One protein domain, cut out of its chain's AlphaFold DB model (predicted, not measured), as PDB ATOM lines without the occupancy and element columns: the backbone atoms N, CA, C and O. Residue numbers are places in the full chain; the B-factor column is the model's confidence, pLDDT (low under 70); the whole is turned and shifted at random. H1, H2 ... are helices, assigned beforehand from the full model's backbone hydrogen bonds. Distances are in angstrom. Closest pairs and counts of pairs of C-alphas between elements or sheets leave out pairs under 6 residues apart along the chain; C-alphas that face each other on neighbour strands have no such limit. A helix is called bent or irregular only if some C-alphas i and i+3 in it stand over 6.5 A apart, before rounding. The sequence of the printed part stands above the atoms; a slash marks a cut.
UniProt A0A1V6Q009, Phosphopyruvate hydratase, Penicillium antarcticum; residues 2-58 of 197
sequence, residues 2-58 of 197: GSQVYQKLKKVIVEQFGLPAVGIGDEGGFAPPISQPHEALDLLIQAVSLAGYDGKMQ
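What this domain is: This is residues 2 to 58 of the 197 residues of the protein "Phosphopyruvate hydratase" of Penicillium antarcticum (UniProt A0A1V6Q009). Two long helices, H1 and H3, pack on each other and cross at a steep 62 degrees, with the middle of H1 near Leu 9 meeting the later part of H3 near Ala 47, while the first residues of H3 reach away from H1. The short helix H2 folds back on residues 10 to 14 of H1 just after H1 ends, a long loop, residues 23 to 36, leads from H2 to the first residue of H3, and residues 51 to 58 turn back as a tail after H3. The printed part has 57 residues with three named helices, in the order H1, H2, H3, and no named strand; its class is all helix. It is compact and rounded, with a radius of gyration of the C-alphas of 10.8 A and spans of 29 by 22 by 22 A.

Where its parts are: H1 takes residues 2 to 17, beginning at C-alpha 2 at (-49.960, 8.281, 83.426), and measures 21.8 A from first to last C-alpha. H2 is residues 19 to 22; it is neither bent nor irregular, but only just: C-alphas 19 and 22 are 6.1 A apart. H3 is residues 37 to 50 and measures 20.4 A, from C-alpha 37 at (-58.456, -9.807, 80.944) to C-alpha 50 at (-62.162, 10.161, 82.924).

How they stand to each other: H1, the longest helix with 16 residues, touches both H2 and H3. With residues 10 to 14 alone it touches H2, and the closest C-alphas of the two are those of Lys 10 and Val 22, 6.3 A apart. H1 and H3 touch with 16 pairs of C-alphas within 8 A, and their closest C-alphas are those of Leu 9 and Ala 47, 4.8 A apart. Their lines stand at a steep tilt of 62 degrees, opposite ways, with their centres 9.3 A apart. H2 and H3 are apart. In H3 every O i to N i+4 pair is within hydrogen-bond range; in H1 it is 11 of 12, and H2, with four residues, is too short for such a pair.

The domain as a whole: The two C-alphas farthest apart are those of Pro 20 and Gly 55, at 30.2 A, while the first and last printed C-alphas, of Gly 2 and Gln 58, are 10.8 A apart. The link from H1 to H2 is tight, with one residue between them. The link from H2 to H3 is long, with 14 residues, and its C-alphas lie 7 to 16 A from the mean of the C-alphas. The printed part has no cut. The mean pLDDT of the printed part is 96.0, and no printed residue is under 70.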
ATOM      1  N   GLY A   2     -49.877   9.546  82.671       93.94
ATOM      2  CA  GLY A   2     -49.960   8.281  83.426       93.94
ATOM      3  C   GLY A   2     -50.363   8.420  84.899       93.94
ATOM      4  O   GLY A   2     -51.325   7.796  85.325       93.94
ATOM      5  N   SER A   3     -49.730   9.323  85.659       96.94
ATOM      6  CA  SER A   3     -50.096   9.555  87.067       96.94
ATOM      7  C   SER A   3     -51.550   9.999  87.263       96.94
ATOM      8  O   SER A   3     -52.181   9.627  88.244       96.94
ATOM      9  N   GLN A   4     -52.114  10.765  86.326       97.69
ATOM     10  CA  GLN A   4     -53.506  11.207  86.405       97.69
ATOM     11  C   GLN A   4     -54.468  10.055  86.105       97.69
ATOM     12  O   GLN A   4     -55.435   9.886  86.843       97.69
ATOM     13  N   VAL A   5     -54.174   9.234  85.090       98.12
ATOM     14  CA  VAL A   5     -54.947   8.016  84.794       98.12
ATOM     15  C   VAL A   5     -54.891   7.043  85.963       98.12
ATOM     16  O   VAL A   5     -55.935   6.566  86.381       98.12
ATOM     17  N   TYR A   6     -53.725   6.838  86.576       98.00
ATOM     18  CA  TYR A   6     -53.582   5.993  87.765       98.00
ATOM     19  C   TYR A   6     -54.479   6.463  88.927       98.00
ATOM     20  O   TYR A   6     -55.192   5.671  89.543       98.00
ATOM     21  N   GLN A   7     -54.540   7.776  89.188       97.75
ATOM     22  CA  GLN A   7     -55.443   8.330  90.208       97.75
ATOM     23  C   GLN A   7     -56.930   8.207  89.830       97.75
ATOM     24  O   GLN A   7     -57.774   8.094  90.721       97.75
ATOM     25  N   LYS A   8     -57.278   8.237  88.537       98.38
ATOM     26  CA  LYS A   8     -58.650   7.974  88.066       98.38
ATOM     27  C   LYS A   8     -59.009   6.498  88.172       98.38
ATOM     28  O   LYS A   8     -60.084   6.199  88.672       98.38
ATOM     29  N   LEU A   9     -58.095   5.605  87.807       98.50
ATOM     30  CA  LEU A   9     -58.255   4.159  87.912       98.50
ATOM     31  C   LEU A   9     -58.567   3.748  89.348       98.50
ATOM     32  O   LEU A   9     -59.514   3.005  89.574       98.50
ATOM     33  N   LYS A  10     -57.863   4.328  90.332       98.19
ATOM     34  CA  LYS A  10     -58.186   4.132  91.751       98.19
ATOM     35  C   LYS A  10     -59.660   4.416  92.050       98.19
ATOM     36  O   LYS A  10     -60.297   3.652  92.762       98.19
ATOM     37  N   LYS A  11     -60.204   5.521  91.530       97.88
ATOM     38  CA  LYS A  11     -61.608   5.903  91.755       97.88
ATOM     39  C   LYS A  11     -62.567   4.931  91.083       97.88
ATOM     40  O   LYS A  11     -63.484   4.478  91.750       97.88
ATOM     41  N   VAL A  12     -62.300   4.571  89.828       98.38
ATOM     42  CA  VAL A  12     -63.100   3.590  89.077       98.38
ATOM     43  C   VAL A  12     -63.165   2.258  89.831       98.38
ATOM     44  O   VAL A  12     -64.248   1.734  90.070       98.38
ATOM     45  N   ILE A  13     -62.020   1.751  90.298       98.38
ATOM     46  CA  ILE A  13     -61.953   0.498  91.058       98.38
ATOM     47  C   ILE A  13     -62.726   0.606  92.377       98.38
ATOM     48  O   ILE A  13     -63.482  -0.300  92.713       98.38
ATOM     49  N   VAL A  14     -62.573   1.705  93.126       97.94
ATOM     50  CA  VAL A  14     -63.315   1.900  94.385       97.94
ATOM     51  C   VAL A  14     -64.821   1.991  94.144       97.94
ATOM     52  O   VAL A  14     -65.586   1.465  94.947       97.94
ATOM     53  N   GLU A  15     -65.255   2.641  93.067       97.56
ATOM     54  CA  GLU A  15     -66.671   2.747  92.704       97.56
ATOM     55  C   GLU A  15     -67.273   1.380  92.352       97.56
ATOM     56  O   GLU A  15     -68.410   1.107  92.731       97.56
ATOM     57  N   GLN A  16     -66.509   0.512  91.684       97.31
ATOM     58  CA  GLN A  16     -66.993  -0.792  91.226       97.31
ATOM     59  C   GLN A  16     -66.856  -1.910  92.272       97.31
ATOM     60  O   GLN A  16     -67.757  -2.733  92.411       97.31
ATOM     61  N   PHE A  17     -65.754  -1.940  93.022       97.25
ATOM     62  CA  PHE A  17     -65.387  -3.056  93.906       97.25
ATOM     63  C   PHE A  17     -65.194  -2.648  95.377       97.25
ATOM     64  O   PHE A  17     -64.983  -3.498  96.242       97.25
ATOM     65  N   GLY A  18     -65.275  -1.353  95.688       96.69
ATOM     66  CA  GLY A  18     -65.093  -0.820  97.037       96.69
ATOM     67  C   GLY A  18     -63.636  -0.528  97.413       96.69
ATOM     68  O   GLY A  18     -62.681  -0.871  96.719       96.69
ATOM     69  N   LEU A  19     -63.456   0.133  98.564       94.38
ATOM     70  CA  LEU A  19     -62.146   0.583  99.052       94.38
ATOM     71  C   LEU A  19     -61.091  -0.533  99.228       94.38
ATOM     72  O   LEU A  19     -59.921  -0.258  98.970       94.38
ATOM     73  N   PRO A  20     -61.435  -1.772  99.633       94.00
ATOM     74  CA  PRO A  20     -60.438  -2.839  99.754       94.00
ATOM     75  C   PRO A  20     -59.788  -3.249  98.422       94.00
ATOM     76  O   PRO A  20     -58.666  -3.744  98.431       94.00
ATOM     77  N   ALA A  21     -60.447  -3.010  97.283       94.62
ATOM     78  CA  ALA A  21     -59.979  -3.440  95.962       94.62
ATOM     79  C   ALA A  21     -58.837  -2.586  95.378       94.62
ATOM     80  O   ALA A  21     -58.317  -2.894  94.311       94.62
ATOM     81  N   VAL A  22     -58.424  -1.517  96.071       94.88
ATOM     82  CA  VAL A  22     -57.257  -0.694  95.697       94.88
ATOM     83  C   VAL A  22     -56.022  -1.006  96.542       94.88
ATOM     84  O   VAL A  22     -55.194  -0.125  96.793       94.88
ATOM     85  N   GLY A  23     -55.906  -2.262  96.984       93.75
ATOM     86  CA  GLY A  23     -54.642  -2.826  97.446       93.75
ATOM     87  C   GLY A  23     -53.577  -2.732  96.352       93.75
ATOM     88  O   GLY A  23     -53.897  -2.800  95.164       93.75
ATOM     89  N   ILE A  24     -52.331  -2.519  96.767       94.44
ATOM     90  CA  ILE A  24     -51.192  -2.322  95.871       94.44
ATOM     91  C   ILE A  24     -50.387  -3.624  95.816       94.44
ATOM     92  O   ILE A  24     -50.037  -4.154  96.869       94.44
ATOM     93  N   GLY A  25     -50.133  -4.129  94.608       90.62
ATOM     94  CA  GLY A  25     -49.243  -5.265  94.364       90.62
ATOM     95  C   GLY A  25     -47.763  -4.871  94.381       90.62
ATOM     96  O   GLY A  25     -47.424  -3.703  94.580       90.62
ATOM     97  N   ASP A  26     -46.886  -5.837  94.124       89.00
ATOM     98  CA  ASP A  26     -45.432  -5.675  94.283       89.00
ATOM     99  C   ASP A  26     -44.837  -4.564  93.398       89.00
ATOM    100  O   ASP A  26     -43.921  -3.856  93.815       89.00
ATOM    101  N   GLU A  27     -45.426  -4.327  92.223       90.88
ATOM    102  CA  GLU A  27     -44.981  -3.301  91.266       90.88
ATOM    103  C   GLU A  27     -45.737  -1.968  91.372       90.88
ATOM    104  O   GLU A  27     -45.647  -1.097  90.505       90.88
ATOM    105  N   GLY A  28     -46.528  -1.772  92.429       93.31
ATOM    106  CA  GLY A  28     -47.244  -0.515  92.631       93.31
ATOM    107  C   GLY A  28     -48.586  -0.407  91.895       93.31
ATOM    108  O   GLY A  28     -49.248   0.620  92.030       93.31
ATOM    109  N   GLY A  29     -49.005  -1.431  91.144       95.56
ATOM    110  CA  GLY A  29     -50.322  -1.515  90.499       95.56
ATOM    111  C   GLY A  29     -51.453  -1.896  91.464       95.56
ATOM    112  O   GLY A  29     -51.204  -2.435  92.541       95.56
ATOM    113  N   PHE A  30     -52.707  -1.631  91.083       97.38
ATOM    114  CA  PHE A  30     -53.876  -2.095  91.844       97.38
ATOM    115  C   PHE A  30     -54.204  -3.558  91.529       97.38
ATOM    116  O   PHE A  30     -54.049  -3.981  90.387       97.38
ATOM    117  N   ALA A  31     -54.731  -4.290  92.513       94.44
ATOM    118  CA  ALA A  31     -55.144  -5.690  92.369       94.44
ATOM    119  C   ALA A  31     -56.655  -5.885  92.642       94.44
ATOM    120  O   ALA A  31     -57.025  -6.447  93.678       94.44
ATOM    121  N   PRO A  32     -57.551  -5.387  91.763       95.62
ATOM    122  CA  PRO A  32     -58.987  -5.617  91.903       95.62
ATOM    123  C   PRO A  32     -59.350  -7.096  91.656       95.62
ATOM    124  O   PRO A  32     -58.634  -7.789  90.931       95.62
ATOM    125  N   PRO A  33     -60.474  -7.588  92.211       93.19
ATOM    126  CA  PRO A  33     -60.923  -8.967  92.026       93.19
ATOM    127  C   PRO A  33     -61.606  -9.145  90.659       93.19
ATOM    128  O   PRO A  33     -62.831  -9.202  90.574       93.19
ATOM    129  N   ILE A  34     -60.809  -9.185  89.595       92.94
ATOM    130  CA  ILE A  34     -61.256  -9.423  88.213       92.94
ATOM    131  C   ILE A  34     -61.011 -10.876  87.807       92.94
ATOM    132  O   ILE A  34     -60.063 -11.500  88.286       92.94
ATOM    133  N   SER A  35     -61.836 -11.401  86.901       89.06
ATOM    134  CA  SER A  35     -61.721 -12.790  86.437       89.06
ATOM    135  C   SER A  35     -61.243 -12.906  84.996       89.06
ATOM    136  O   SER A  35     -60.673 -13.927  84.625       89.06
ATOM    137  N   GLN A  36     -61.491 -11.898  84.160       91.75
ATOM    138  CA  GLN A  36     -61.149 -11.930  82.741       91.75
ATOM    139  C   GLN A  36     -60.282 -10.730  82.329       91.75
ATOM    140  O   GLN A  36     -60.494  -9.622  82.824       91.75
ATOM    141  N   PRO A  37     -59.353 -10.891  81.364       93.81
ATOM    142  CA  PRO A  37     -58.456  -9.807  80.944       93.81
ATOM    143  C   PRO A  37     -59.176  -8.544  80.451       93.81
ATOM    144  O   PRO A  37     -58.703  -7.428  80.663       93.81
ATOM    145  N   HIS A  38     -60.332  -8.708  79.802       96.06
ATOM    146  CA  HIS A  38     -61.114  -7.588  79.280       96.06
ATOM    147  C   HIS A  38     -61.631  -6.669  80.400       96.06
ATOM    148  O   HIS A  38     -61.659  -5.458  80.215       96.06
ATOM    149  N   GLU A  39     -61.924  -7.207  81.590       96.69
ATOM    150  CA  GLU A  39     -62.368  -6.408  82.739       96.69
ATOM    151  C   GLU A  39     -61.281  -5.418  83.190       96.69
ATOM    152  O   GLU A  39     -61.576  -4.252  83.450       96.69
ATOM    153  N   ALA A  40     -60.008  -5.839  83.228       96.69
ATOM    154  CA  ALA A  40     -58.889  -4.930  83.500       96.69
ATOM    155  C   ALA A  40     -58.803  -3.812  82.456       96.69
ATOM    156  O   ALA A  40     -58.617  -2.640  82.794       96.69
ATOM    157  N   LEU A  41     -58.924  -4.175  81.179       98.00
ATOM    158  CA  LEU A  41     -58.808  -3.235  80.069       98.00
ATOM    159  C   LEU A  41     -59.975  -2.240  80.045       98.00
ATOM    160  O   LEU A  41     -59.749  -1.055  79.801       98.00
ATOM    161  N   ASP A  42     -61.187  -2.672  80.384       98.00
ATOM    162  CA  ASP A  42     -62.365  -1.808  80.504       98.00
ATOM    163  C   ASP A  42     -62.181  -0.757  81.609       98.00
ATOM    164  O   ASP A  42     -62.414   0.436  81.382       98.00
ATOM    165  N   LEU A  43     -61.665  -1.162  82.779       98.19
ATOM    166  CA  LEU A  43     -61.323  -0.242  83.873       98.19
ATOM    167  C   LEU A  43     -60.281   0.798  83.431       98.19
ATOM    168  O   LEU A  43     -60.398   1.987  83.751       98.19
ATOM    169  N   LEU A  44     -59.261   0.364  82.684       98.00
ATOM    170  CA  LEU A  44     -58.220   1.245  82.153       98.00
ATOM    171  C   LEU A  44     -58.777   2.226  81.117       98.00
ATOM    172  O   LEU A  44     -58.477   3.417  81.199       98.00
ATOM    173  N   ILE A  45     -59.610   1.764  80.181       98.00
ATOM    174  CA  ILE A  45     -60.288   2.621  79.196       98.00
ATOM    175  C   ILE A  45     -61.137   3.675  79.903       98.00
ATOM    176  O   ILE A  45     -61.019   4.866  79.603       98.00
ATOM    177  N   GLN A  46     -61.931   3.274  80.896       98.19
ATOM    178  CA  GLN A  46     -62.739   4.207  81.674       98.19
ATOM    179  C   GLN A  46     -61.863   5.235  82.402       98.19
ATOM    180  O   GLN A  46     -62.161   6.432  82.387       98.19
ATOM    181  N   ALA A  47     -60.751   4.808  83.004       98.38
ATOM    182  CA  ALA A  47     -59.818   5.703  83.680       98.38
ATOM    183  C   ALA A  47     -59.147   6.701  82.720       98.38
ATOM    184  O   ALA A  47     -59.001   7.879  83.066       98.38
ATOM    185  N   VAL A  48     -58.762   6.254  81.519       98.38
ATOM    186  CA  VAL A  48     -58.207   7.096  80.447       98.38
ATOM    187  C   VAL A  48     -59.230   8.141  80.006       98.38
ATOM    188  O   VAL A  48     -58.888   9.326  79.915       98.38
ATOM    189  N   SER A  49     -60.486   7.733  79.819       97.94
ATOM    190  CA  SER A  49     -61.570   8.636  79.432       97.94
ATOM    191  C   SER A  49     -61.862   9.678  80.515       97.94
ATOM    192  O   SER A  49     -61.860  10.883  80.258       97.94
ATOM    193  N   LEU A  50     -61.965   9.257  81.781       98.12
ATOM    194  CA  LEU A  50     -62.162  10.161  82.924       98.12
ATOM    195  C   LEU A  50     -60.991  11.129  83.161       98.12
ATOM    196  O   LEU A  50     -61.144  12.126  83.881       98.12
ATOM    197  N   ALA A  51     -59.813  10.826  82.617       97.88
ATOM    198  CA  ALA A  51     -58.652  11.706  82.624       97.88
ATOM    199  C   ALA A  51     -58.588  12.641  81.399       97.88
ATOM    200  O   ALA A  51     -57.750  13.541  81.382       97.88
ATOM    201  N   GLY A  52     -59.464  12.468  80.401       97.81
ATOM    202  CA  GLY A  52     -59.496  13.271  79.174       97.81
ATOM    203  C   GLY A  52     -58.373  12.933  78.188       97.81
ATOM    204  O   GLY A  52     -57.869  13.817  77.483       97.81
ATOM    205  N   TYR A  53     -57.935  11.671  78.169       97.75
ATOM    206  CA  TYR A  53     -56.816  11.197  77.348       97.75
ATOM    207  C   TYR A  53     -57.206  10.133  76.316       97.75
ATOM    208  O   TYR A  53     -56.333   9.401  75.846       97.75
ATOM    209  N   ASP A  54     -58.480  10.071  75.923       95.50
ATOM    210  CA  ASP A  54     -58.957   9.180  74.859       95.50
ATOM    211  C   ASP A  54     -58.100   9.303  73.590       95.50
ATOM    212  O   ASP A  54     -57.759  10.404  73.146       95.50
ATOM    213  N   GLY A  55     -57.700   8.156  73.036       93.44
ATOM    214  CA  GLY A  55     -56.842   8.075  71.849       93.44
ATOM    215  C   GLY A  55     -55.394   8.545  72.045       93.44
ATOM    216  O   GLY A  55     -54.633   8.560  71.082       93.44
ATOM    217  N   LYS A  56     -54.984   8.929  73.263       95.12
ATOM    218  CA  LYS A  56     -53.613   9.386  73.568       95.12
ATOM    219  C   LYS A  56     -52.797   8.377  74.377       95.12
ATOM    220  O   LYS A  56     -51.657   8.670  74.732       95.12
ATOM    221  N   MET A  57     -53.385   7.234  74.721       94.62
ATOM    222  CA  MET A  57     -52.740   6.170  75.484       94.62
ATOM    223  C   MET A  57     -53.018   4.820  74.829       94.62
ATOM    224  O   MET A  57     -54.082   4.610  74.251       94.62
ATOM    225  N   GLN A  58     -52.032   3.937  74.923       94.25
ATOM    226  CA  GLN A  58     -52.087   2.552  74.474       94.25
ATOM    227  C   GLN A  58     -51.646   1.659  75.636       94.25
ATOM    228  O   GLN A  58     -50.982   2.136  76.562       94.25
TER     229      GLN A  58